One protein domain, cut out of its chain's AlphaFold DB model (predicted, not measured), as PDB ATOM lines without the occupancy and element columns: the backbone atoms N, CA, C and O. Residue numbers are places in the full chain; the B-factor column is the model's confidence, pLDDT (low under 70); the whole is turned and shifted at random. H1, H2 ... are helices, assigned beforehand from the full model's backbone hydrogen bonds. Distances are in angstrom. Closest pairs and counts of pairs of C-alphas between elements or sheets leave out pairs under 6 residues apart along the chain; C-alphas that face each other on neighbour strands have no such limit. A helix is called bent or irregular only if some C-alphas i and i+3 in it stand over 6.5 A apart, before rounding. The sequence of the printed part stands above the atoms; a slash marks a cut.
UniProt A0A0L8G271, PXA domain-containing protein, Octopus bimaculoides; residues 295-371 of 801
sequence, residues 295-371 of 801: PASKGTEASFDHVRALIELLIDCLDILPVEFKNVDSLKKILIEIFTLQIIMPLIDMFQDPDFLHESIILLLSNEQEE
ATOM      1  N   PRO A 295      94.614 273.659 353.820       83.06
ATOM      2  CA  PRO A 295      94.273 273.701 355.247       83.06
ATOM      3  C   PRO A 295      95.480 273.555 356.186       83.06
ATOM      4  O   PRO A 295      95.581 274.296 357.161       83.06
ATOM      5  N   ALA A 296      96.437 272.687 355.840       84.81
ATOM      6  CA  ALA A 296      97.681 272.505 356.598       84.81
ATOM      7  C   ALA A 296      98.561 273.771 356.656       84.81
ATOM      8  O   ALA A 296      99.355 273.927 357.573       84.81
ATOM      9  N   SER A 297      98.417 274.693 355.699       81.75
ATOM     10  CA  SER A 297      99.182 275.946 355.635       81.75
ATOM     11  C   SER A 297      98.581 277.070 356.488       81.75
ATOM     12  O   SER A 297      99.140 278.161 356.523       81.75
ATOM     13  N   LYS A 298      97.434 276.848 357.153       82.62
ATOM     14  CA  LYS A 298      96.727 277.894 357.923       82.62
ATOM     15  C   LYS A 298      97.197 278.022 359.380       82.62
ATOM     16  O   LYS A 298      96.730 278.909 360.088       82.62
ATOM     17  N   GLY A 299      98.129 277.175 359.816       85.94
ATOM     18  CA  GLY A 299      98.788 277.261 361.120       85.94
ATOM     19  C   GLY A 299      99.579 275.994 361.450       85.94
ATOM     20  O   GLY A 299      99.291 274.922 360.926       85.94
ATOM     21  N   THR A 300     100.562 276.107 362.343       87.69
ATOM     22  CA  THR A 300     101.465 275.005 362.716       87.69
ATOM     23  C   THR A 300     100.712 273.771 363.230       87.69
ATOM     24  O   THR A 300     100.963 272.667 362.758       87.69
ATOM     25  N   GLU A 301      99.732 273.944 364.119       90.31
ATOM     26  CA  GLU A 301      98.879 272.855 364.629       90.31
ATOM     27  C   GLU A 301      98.119 272.133 363.497       90.31
ATOM     28  O   GLU A 301      98.157 270.908 363.407       90.31
ATOM     29  N   ALA A 302      97.552 272.887 362.549       89.75
ATOM     30  CA  ALA A 302      96.879 272.333 361.371       89.75
ATOM     31  C   ALA A 302      97.835 271.579 360.424       89.75
ATOM     32  O   ALA A 302      97.397 270.667 359.721       89.75
ATOM     33  N   SER A 303      99.129 271.925 360.405       89.50
ATOM     34  CA  SER A 303     100.146 271.158 359.675       89.50
ATOM     35  C   SER A 303     100.447 269.817 360.353       89.50
ATOM     36  O   SER A 303     100.404 268.784 359.682       89.50
ATOM     37  N   PHE A 304     100.626 269.805 361.681       92.19
ATOM     38  CA  PHE A 304     100.831 268.579 362.455       92.19
ATOM     39  C   PHE A 304      99.625 267.638 362.348       92.19
ATOM     40  O   PHE A 304      99.802 266.466 362.033       92.19
ATOM     41  N   ASP A 305      98.398 268.135 362.521       92.94
ATOM     42  CA  ASP A 305      97.188 267.306 362.429       92.94
ATOM     43  C   ASP A 305      96.936 266.765 361.018       92.94
ATOM     44  O   ASP A 305      96.501 265.621 360.860       92.94
ATOM     45  N   HIS A 306      97.269 267.534 359.977       90.94
ATOM     46  CA  HIS A 306      97.218 267.029 358.608       90.94
ATOM     47  C   HIS A 306      98.242 265.906 358.377       90.94
ATOM     48  O   HIS A 306      97.902 264.888 357.777       90.94
ATOM     49  N   VAL A 307      99.469 266.049 358.888       90.38
ATOM     50  CA  VAL A 307     100.510 265.014 358.779       90.38
ATOM     51  C   VAL A 307     100.161 263.768 359.602       90.38
ATOM     52  O   VAL A 307     100.288 262.661 359.079       90.38
ATOM     53  N   ARG A 308      99.615 263.916 360.816       93.44
ATOM     54  CA  ARG A 308      99.068 262.800 361.614       93.44
ATOM     55  C   ARG A 308      97.997 262.033 360.840       93.44
ATOM     56  O   ARG A 308      98.066 260.809 360.757       93.44
ATOM     57  N   ALA A 309      97.043 262.741 360.228       89.44
ATOM     58  CA  ALA A 309      95.980 262.134 359.427       89.44
ATOM     59  C   ALA A 309      96.511 261.439 358.158       89.44
ATOM     60  O   ALA A 309      96.008 260.378 357.786       89.44
ATOM     61  N   LEU A 310      97.547 261.991 357.512       86.19
ATOM     62  CA  LEU A 310      98.237 261.329 356.401       86.19
ATOM     63  C   LEU A 310      98.951 260.048 356.852       86.19
ATOM     64  O   LEU A 310      98.841 259.036 356.171       86.19
ATOM     65  N   ILE A 311      99.654 260.059 357.986       85.88
ATOM     66  CA  ILE A 311     100.368 258.880 358.503       85.88
ATOM     67  C   ILE A 311      99.389 257.802 358.977       85.88
ATOM     68  O   ILE A 311      99.604 256.625 358.702       85.88
ATOM     69  N   GLU A 312      98.284 258.185 359.616       86.25
ATOM     70  CA  GLU A 312      97.201 257.262 359.966       86.25
ATOM     71  C   GLU A 312      96.610 256.596 358.715       86.25
ATOM     72  O   GLU A 312      96.523 255.369 358.657       86.25
ATOM     73  N   LEU A 313      96.322 257.382 357.668       82.62
ATOM     74  CA  LEU A 313      95.887 256.860 356.372       82.62
ATOM     75  C   LEU A 313      96.944 255.955 355.720       82.62
ATOM     76  O   LEU A 313      96.577 254.938 355.138       82.62
ATOM     77  N   LEU A 314      98.237 256.284 355.808       76.19
ATOM     78  CA  LEU A 314      99.312 255.436 355.285       76.19
ATOM     79  C   LEU A 314      99.352 254.089 356.019       76.19
ATOM     80  O   LEU A 314      99.350 253.056 355.356       76.19
ATOM     81  N   ILE A 315      99.331 254.078 357.355       77.75
ATOM     82  CA  ILE A 315      99.342 252.846 358.161       77.75
ATOM     83  C   ILE A 315      98.122 251.967 357.839       77.75
ATOM     84  O   ILE A 315      98.283 250.767 357.601       77.75
ATOM     85  N   ASP A 316      96.922 252.556 357.771       76.81
ATOM     86  CA  ASP A 316      95.672 251.820 357.540       76.81
ATOM     87  C   ASP A 316      95.490 251.345 356.091       76.81
ATOM     88  O   ASP A 316      95.024 250.228 355.869       76.81
ATOM     89  N   CYS A 317      95.828 252.182 355.101       68.00
ATOM     90  CA  CYS A 317      95.568 251.917 353.681       68.00
ATOM     91  C   CYS A 317      96.657 251.065 353.015       68.00
ATOM     92  O   CYS A 317      96.392 250.414 352.003       68.00
ATOM     93  N   LEU A 318      97.879 251.061 353.556       63.69
ATOM     94  CA  LEU A 318      98.978 250.258 353.023       63.69
ATOM     95  C   LEU A 318      99.146 248.912 353.750       63.69
ATOM     96  O   LEU A 318      99.953 248.116 353.280       63.69
ATOM     97  N   ASP A 319      98.416 248.619 354.832       69.12
ATOM     98  CA  ASP A 319      98.604 247.383 355.620       69.12
ATOM     99  C   ASP A 319     100.085 247.175 356.007       69.12
ATOM    100  O   ASP A 319     100.670 246.118 355.772       69.12
ATOM    101  N   ILE A 320     100.734 248.230 356.520       68.88
ATOM    102  CA  ILE A 320     102.172 248.195 356.857       68.88
ATOM    103  C   ILE A 320     102.410 247.484 358.196       68.88
ATOM    104  O   ILE A 320     103.410 246.796 358.372       68.88
ATOM    105  N   LEU A 321     101.489 247.659 359.146       70.38
ATOM    106  CA  LEU A 321     101.610 247.125 360.499       70.38
ATOM    107  C   LEU A 321     101.121 245.660 360.552       70.38
ATOM    108  O   LEU A 321     100.053 245.372 359.996       70.38
ATOM    109  N   PRO A 322     101.833 244.734 361.229       68.50
ATOM    110  CA  PRO A 322     101.401 243.344 361.368       68.50
ATOM    111  C   PRO A 322      99.983 243.206 361.940       68.50
ATOM    112  O   PRO A 322      99.560 243.986 362.793       68.50
ATOM    113  N   VAL A 323      99.254 242.169 361.513       66.75
ATOM    114  CA  VAL A 323      97.845 241.919 361.899       66.75
ATOM    115  C   VAL A 323      97.654 241.850 363.422       66.75
ATOM    116  O   VAL A 323      96.613 242.256 363.937       66.75
ATOM    117  N   GLU A 324      98.673 241.373 364.135       67.62
ATOM    118  CA  GLU A 324      98.715 241.258 365.596       67.62
ATOM    119  C   GLU A 324      98.698 242.641 366.280       67.62
ATOM    120  O   GLU A 324      97.985 242.835 367.264       67.62
ATOM    121  N   PHE A 325      99.374 243.632 365.691       67.75
ATOM    122  CA  PHE A 325      99.460 245.005 366.196       67.75
ATOM    123  C   PHE A 325      98.433 245.966 365.578       67.75
ATOM    124  O   PHE A 325      98.137 247.002 366.172       67.75
ATOM    125  N   LYS A 326      97.819 245.621 364.435       67.38
ATOM    126  CA  LYS A 326      96.816 246.455 363.740       67.38
ATOM    127  C   LYS A 326      95.608 246.846 364.610       67.38
ATOM    128  O   LYS A 326      94.987 247.871 364.354       67.38
ATOM    129  N   ASN A 327      95.297 246.062 365.645       69.56
ATOM    130  CA  ASN A 327      94.198 246.323 366.584       69.56
ATOM    131  C   ASN A 327      94.640 247.039 367.882       69.56
ATOM    132  O   ASN A 327      93.832 247.200 368.794       69.56
ATOM    133  N   VAL A 328      95.914 247.431 368.006       82.62
ATOM    134  CA  VAL A 328      96.477 248.051 369.217       82.62
ATOM    135  C   VAL A 328      96.540 249.569 369.030       82.62
ATOM    136  O   VAL A 328      97.589 250.134 368.717       82.62
ATOM    137  N   ASP A 329      95.401 250.239 369.238       83.88
ATOM    138  CA  ASP A 329      95.243 251.690 369.026       83.88
ATOM    139  C   ASP A 329      96.334 252.528 369.714       83.88
ATOM    140  O   ASP A 329      96.847 253.479 369.125       83.88
ATOM    141  N   SER A 330      96.739 252.163 370.935       85.44
ATOM    142  CA  SER A 330      97.800 252.858 371.676       85.44
ATOM    143  C   SER A 330      99.147 252.829 370.944       85.44
ATOM    144  O   SER A 330      99.788 253.868 370.802       85.44
ATOM    145  N   LEU A 331      99.555 251.660 370.435       83.06
ATOM    146  CA  LEU A 331     100.796 251.497 369.672       83.06
ATOM    147  C   LEU A 331     100.698 252.247 368.339       83.06
ATOM    148  O   LEU A 331     101.599 253.009 367.999       83.06
ATOM    149  N   LYS A 332      99.563 252.127 367.636       84.81
ATOM    150  CA  LYS A 332      99.290 252.887 366.409       84.81
ATOM    151  C   LYS A 332      99.421 254.400 366.630       84.81
ATOM    152  O   LYS A 332     100.060 255.069 365.823       84.81
ATOM    153  N   LYS A 333      98.864 254.956 367.714       88.25
ATOM    154  CA  LYS A 333      98.949 256.399 368.012       88.25
ATOM    155  C   LYS A 333     100.355 256.842 368.428       88.25
ATOM    156  O   LYS A 333     100.778 257.912 367.998       88.25
ATOM    157  N   ILE A 334     101.103 256.019 369.168       89.62
ATOM    158  CA  ILE A 334     102.524 256.277 369.466       89.62
ATOM    159  C   ILE A 334     103.351 256.304 368.170       89.62
ATOM    160  O   ILE A 334     104.114 257.243 367.951       89.62
ATOM    161  N   LEU A 335     103.153 255.329 367.274       88.31
ATOM    162  CA  LEU A 335     103.824 255.283 365.973       88.31
ATOM    163  C   LEU A 335     103.458 256.493 365.100       88.31
ATOM    164  O   LEU A 335     104.360 257.133 364.566       88.31
ATOM    165  N   ILE A 336     102.175 256.870 365.003       90.25
ATOM    166  CA  ILE A 336     101.746 258.078 364.269       90.25
ATOM    167  C   ILE A 336     102.501 259.317 364.765       90.25
ATOM    168  O   ILE A 336     102.994 260.090 363.943       90.25
ATOM    169  N   GLU A 337     102.644 259.498 366.080       92.50
ATOM    170  CA  GLU A 337     103.340 260.664 366.632       92.50
ATOM    171  C   GLU A 337     104.858 260.612 366.385       92.50
ATOM    172  O   GLU A 337     105.447 261.624 366.012       92.50
ATOM    173  N   ILE A 338     105.495 259.439 366.491       90.38
ATOM    174  CA  ILE A 338     106.922 259.264 366.159       90.38
ATOM    175  C   ILE A 338     107.183 259.592 364.682       90.38
ATOM    176  O   ILE A 338     108.057 260.405 364.376       90.38
ATOM    177  N   PHE A 339     106.402 259.016 363.763       86.69
ATOM    178  CA  PHE A 339     106.527 259.290 362.329       86.69
ATOM    179  C   PHE A 339     106.194 260.753 361.992       86.69
ATOM    180  O   PHE A 339     106.827 261.324 361.104       86.69
ATOM    181  N   THR A 340     105.268 261.391 362.716       90.44
ATOM    182  CA  THR A 340     104.960 262.821 362.552       90.44
ATOM    183  C   THR A 340     106.154 263.678 362.971       90.44
ATOM    184  O   THR A 340     106.688 264.426 362.152       90.44
ATOM    185  N   LEU A 341     106.586 263.565 364.232       89.62
ATOM    186  CA  LEU A 341     107.526 264.499 364.856       89.62
ATOM    187  C   LEU A 341     108.993 264.253 364.478       89.62
ATOM    188  O   LEU A 341     109.748 265.212 364.362       89.62
ATOM    189  N   GLN A 342     109.412 262.995 364.308       88.31
ATOM    190  CA  GLN A 342     110.829 262.641 364.116       88.31
ATOM    191  C   GLN A 342     111.213 262.396 362.652       88.31
ATOM    192  O   GLN A 342     112.402 262.347 362.328       88.31
ATOM    193  N   ILE A 343     110.226 262.235 361.764       85.88
ATOM    194  CA  ILE A 343     110.451 261.827 360.371       85.88
ATOM    195  C   ILE A 343     109.800 262.817 359.400       85.88
ATOM    196  O   ILE A 343     110.513 263.552 358.722       85.88
ATOM    197  N   ILE A 344     108.468 262.875 359.325       83.94
ATOM    198  CA  ILE A 344     107.786 263.620 358.256       83.94
ATOM    199  C   ILE A 344     107.885 265.139 358.439       83.94
ATOM    200  O   ILE A 344     108.172 265.824 357.462       83.94
ATOM    201  N   MET A 345     107.716 265.680 359.650       86.81
ATOM    202  CA  MET A 345     107.843 267.130 359.863       86.81
ATOM    203  C   MET A 345     109.281 267.645 359.650       86.81
ATOM    204  O   MET A 345     109.437 268.568 358.854       86.81
ATOM    205  N   PRO A 346     110.348 267.011 360.185       86.94
ATOM    206  CA  PRO A 346     111.725 267.392 359.855       86.94
ATOM    207  C   PRO A 346     112.067 267.289 358.359       86.94
ATOM    208  O   PRO A 346     112.860 268.084 357.858       86.94
ATOM    209  N   LEU A 347     111.469 266.340 357.626       80.94
ATOM    210  CA  LEU A 347     111.593 266.279 356.166       80.94
ATOM    211  C   LEU A 347     110.841 267.428 355.478       80.94
ATOM    212  O   LEU A 347     111.356 267.989 354.520       80.94
ATOM    213  N   ILE A 348     109.649 267.799 355.953       83.38
ATOM    214  CA  ILE A 348     108.880 268.945 355.441       83.38
ATOM    215  C   ILE A 348     109.625 270.266 355.675       83.38
ATOM    216  O   ILE A 348     109.645 271.102 354.776       83.38
ATOM    217  N   ASP A 349     110.253 270.449 356.836       84.88
ATOM    218  CA  ASP A 349     111.059 271.635 357.141       84.88
ATOM    219  C   ASP A 349     112.303 271.698 356.237       84.88
ATOM    220  O   ASP A 349     112.583 272.729 355.630       84.88
ATOM    221  N   MET A 350     112.987 270.564 356.040       83.00
ATOM    222  CA  MET A 350     114.097 270.426 355.087       83.00
ATOM    223  C   MET A 350     113.666 270.698 353.632       83.00
ATOM    224  O   MET A 350     114.387 271.358 352.897       83.00
ATOM    225  N   PHE A 351     112.481 270.250 353.201       76.81
ATOM    226  CA  PHE A 351     111.943 270.548 351.865       76.81
ATOM    227  C   PHE A 351     111.380 271.975 351.716       76.81
ATOM    228  O   PHE A 351     111.061 272.374 350.595       76.81
ATOM    229  N   GLN A 352     111.237 272.739 352.803       81.50
ATOM    230  CA  GLN A 352     110.923 274.174 352.759       81.50
ATOM    231  C   GLN A 352     112.180 275.047 352.641       81.50
ATOM    232  O   GLN A 352     112.073 276.187 352.187       81.50
ATOM    233  N   ASP A 353     113.349 274.527 353.019       83.38
ATOM    234  CA  ASP A 353     114.630 275.214 352.879       83.38
ATOM    235  C   ASP A 353     114.993 275.370 351.381       83.38
ATOM    236  O   ASP A 353     115.149 274.371 350.664       83.38
ATOM    237  N   PRO A 354     115.098 276.611 350.862       82.81
ATOM    238  CA  PRO A 354     115.397 276.840 349.455       82.81
ATOM    239  C   PRO A 354     116.821 276.417 349.089       82.81
ATOM    240  O   PRO A 354     117.033 276.000 347.953       82.81
ATOM    241  N   ASP A 355     117.783 276.483 350.010       86.25
ATOM    242  CA  ASP A 355     119.176 276.138 349.729       86.25
ATOM    243  C   ASP A 355     119.335 274.621 349.629       86.25
ATOM    244  O   ASP A 355     119.949 274.138 348.678       86.25
ATOM    245  N   PHE A 356     118.655 273.861 350.494       83.44
ATOM    246  CA  PHE A 356     118.536 272.407 350.344       83.44
ATOM    247  C   PHE A 356     117.887 272.004 349.005       83.44
ATOM    248  O   PHE A 356     118.328 271.052 348.352       83.44
ATOM    249  N   LEU A 357     116.844 272.722 348.561       79.56
ATOM    250  CA  LEU A 357     116.224 272.482 347.254       79.56
ATOM    251  C   LEU A 357     117.169 272.830 346.093       79.56
ATOM    252  O   LEU A 357     117.227 272.078 345.119       79.56
ATOM    253  N   HIS A 358     117.913 273.936 346.179       81.19
ATOM    254  CA  HIS A 358     118.903 274.318 345.171       81.19
ATOM    255  C   HIS A 358     120.047 273.300 345.093       81.19
ATOM    256  O   HIS A 358     120.355 272.830 343.998       81.19
ATOM    257  N   GLU A 359     120.622 272.897 346.228       82.94
ATOM    258  CA  GLU A 359     121.659 271.864 346.315       82.94
ATOM    259  C   GLU A 359     121.150 270.526 345.757       82.94
ATOM    260  O   GLU A 359     121.797 269.930 344.900       82.94
ATOM    261  N   SER A 360     119.937 270.103 346.129       76.06
ATOM    262  CA  SER A 360     119.303 268.889 345.591       76.06
ATOM    263  C   SER A 360     119.108 268.931 344.070       76.06
ATOM    264  O   SER A 360     119.214 267.900 343.405       76.06
ATOM    265  N   ILE A 361     118.815 270.105 343.498       74.00
ATOM    266  CA  ILE A 361     118.693 270.294 342.044       74.00
ATOM    267  C   ILE A 361     120.072 270.280 341.374       74.00
ATOM    268  O   ILE A 361     120.207 269.678 340.309       74.00
ATOM    269  N   ILE A 362     121.091 270.886 341.988       78.88
ATOM    270  CA  ILE A 362     122.476 270.863 341.494       78.88
ATOM    271  C   ILE A 362     123.000 269.422 341.496       78.88
ATOM    272  O   ILE A 362     123.339 268.912 340.435       78.88
ATOM    273  N   LEU A 363     122.935 268.708 342.623       78.31
ATOM    274  CA  LEU A 363     123.361 267.305 342.756       78.31
ATOM    275  C   LEU A 363     122.633 266.334 341.805       78.31
ATOM    276  O   LEU A 363     123.170 265.282 341.464       78.31
ATOM    277  N   LEU A 364     121.410 266.666 341.373       68.38
ATOM    278  CA  LEU A 364     120.633 265.883 340.404       68.38
ATOM    279  C   LEU A 364     121.013 266.171 338.936       68.38
ATOM    280  O   LEU A 364     120.701 265.361 338.059       68.38
ATOM    281  N   LEU A 365     121.643 267.317 338.661       74.38
ATOM    282  CA  LEU A 365     122.015 267.784 337.317       74.38
ATOM    283  C   LEU A 365     123.533 267.767 337.060       74.38
ATOM    284  O   LEU A 365     123.942 267.719 335.899       74.38
ATOM    285  N   SER A 366     124.352 267.782 338.111       75.12
ATOM    286  CA  SER A 366     125.808 267.654 338.060       75.12
ATOM    287  C   SER A 366     126.254 266.228 337.732       75.12
ATOM    288  O   SER A 366     125.721 265.245 338.246       75.12
ATOM    289  N   ASN A 367     127.314 266.112 336.928       57.22
ATOM    290  CA  ASN A 367     127.956 264.829 336.613       57.22
ATOM    291  C   ASN A 367     128.913 264.334 337.720       57.22
ATOM    292  O   ASN A 367     129.455 263.242 337.596       57.22
ATOM    293  N   GLU A 368     129.093 265.090 338.809       55.53
ATOM    294  CA  GLU A 368     129.970 264.788 339.964       55.53
ATOM    295  C   GLU A 368     129.721 263.394 340.581       55.53
ATOM    296  O   GLU A 368     130.610 262.781 341.163       55.53
ATOM    297  N   GLN A 369     128.518 262.839 340.407       51.59
ATOM    298  CA  GLN A 369     128.165 261.471 340.812       51.59
ATOM    299  C   GLN A 369     128.906 260.373 340.022       51.59
ATOM    300  O   GLN A 369     128.942 259.227 340.465       51.59
ATOM    301  N   GLU A 370     129.481 260.691 338.861       49.88
ATOM    302  CA  GLU A 370     130.341 259.789 338.084       49.88
ATOM    303  C   GLU A 370     131.785 259.824 338.640       49.88
ATOM    304  O   GLU A 370     132.393 258.773 338.831       49.88
ATOM    305  N   GLU A 371     132.264 261.007 339.044       45.38
ATOM    306  CA  GLU A 371     133.584 261.252 339.655       45.38
ATOM    307  C   GLU A 371     133.688 260.704 341.094       45.38
ATOM    308  O   GLU A 371     134.628 259.983 341.424       45.38
TER     309      GLU A 371
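Overview. This is residues 295 to 371 of the 801 residues of the protein "PXA domain-containing protein" of Octopus bimaculoides (UniProt A0A0L8G271). A long bent helix, H3, is crossed by H2 as a skewed X, the two meeting where residues 304 to 312 of H2 pass residues 336 to 340 of H3. At the far end of H3 the chain turns a sharp corner into H4 and the very short H5, a tail that sticks out from the body with residues 352 to 359 and 361 to 371; the very short H1 sits at the beginning of H2. The printed part has 77 residues with five named helices, H1 to H5 in order along the chain, and no named strand; the class is all helix. The whole is flat and only just loose, close to extended, with a radius of gyration of the C-alphas of 16.8 A and spans of 49 by 34 by 18 A.

Along the chain. The longest helix, H3, is residues 329 to 352, assigned as one helix by its hydrogen bonds but bent: C-alphas 342 and 345 are 6.9 A apart. Its arm H3a, residues 329 to 342, is 19.7 A long and begins with C-alpha 329 at (95.243, 251.690, 369.026). Its arm H3b, residues 345 to 352, is 10.5 A long. Before it come H1, residues 295 to 298, 5.5 A long, and H2, residues 300 to 318, 26.7 A long, with C-alpha 300 at (101.465, 275.005, 362.716). After it come H4, residues 354 to 365, 16.5 A long, and H5, residues 368 to 371, 5.1 A long, ending with C-alpha 371 at (133.584, 261.252, 339.655).

Arrangement. H3a and H3b are near each other, and their lines stand at a shallow tilt of 33 degrees, only just short of steep. H2 and H3a touch, at a steep tilt of 56 degrees and running opposite ways; their closest C-alphas, those of Arg 308 and Thr 340, are 6.0 A apart. H2 and H3b are close but not clearly touching, with the C-alphas of Phe 304 and Met 345 the closest at 7.6 A. H1 and H2 touch only at the corner by their link, the C-alphas of Ala 296 and Ser 303 being the closest at 4.2 A. H3b and H4 are close but not clearly touching, about perpendicular at 75 degrees; their closest C-alphas, those of Phe 351 and Leu 357, are 6.6 A apart. H4 and H5 are close but not clearly touching, with the C-alphas of Leu 363 and Gln 369 the closest at 7.8 A. H2 and H4 are apart, as are H3a and H4. In H2, H3a, H3b and H4 every O i to N i+4 pair is within hydrogen-bond range; H1 and H5 are too short for such a pair.

Size, cuts and confidence. The two C-alphas farthest apart, those of Asn 327 and Glu 371, are 50.0 A from each other. The printed part has no cut. No link is long: H2 to H3 is short, with 10 residues, and the other links are tight. The mean pLDDT of the printed part is 80.0, and it is under 70 at residues 317 to 320, 322 to 327, 364 and 367 to 371.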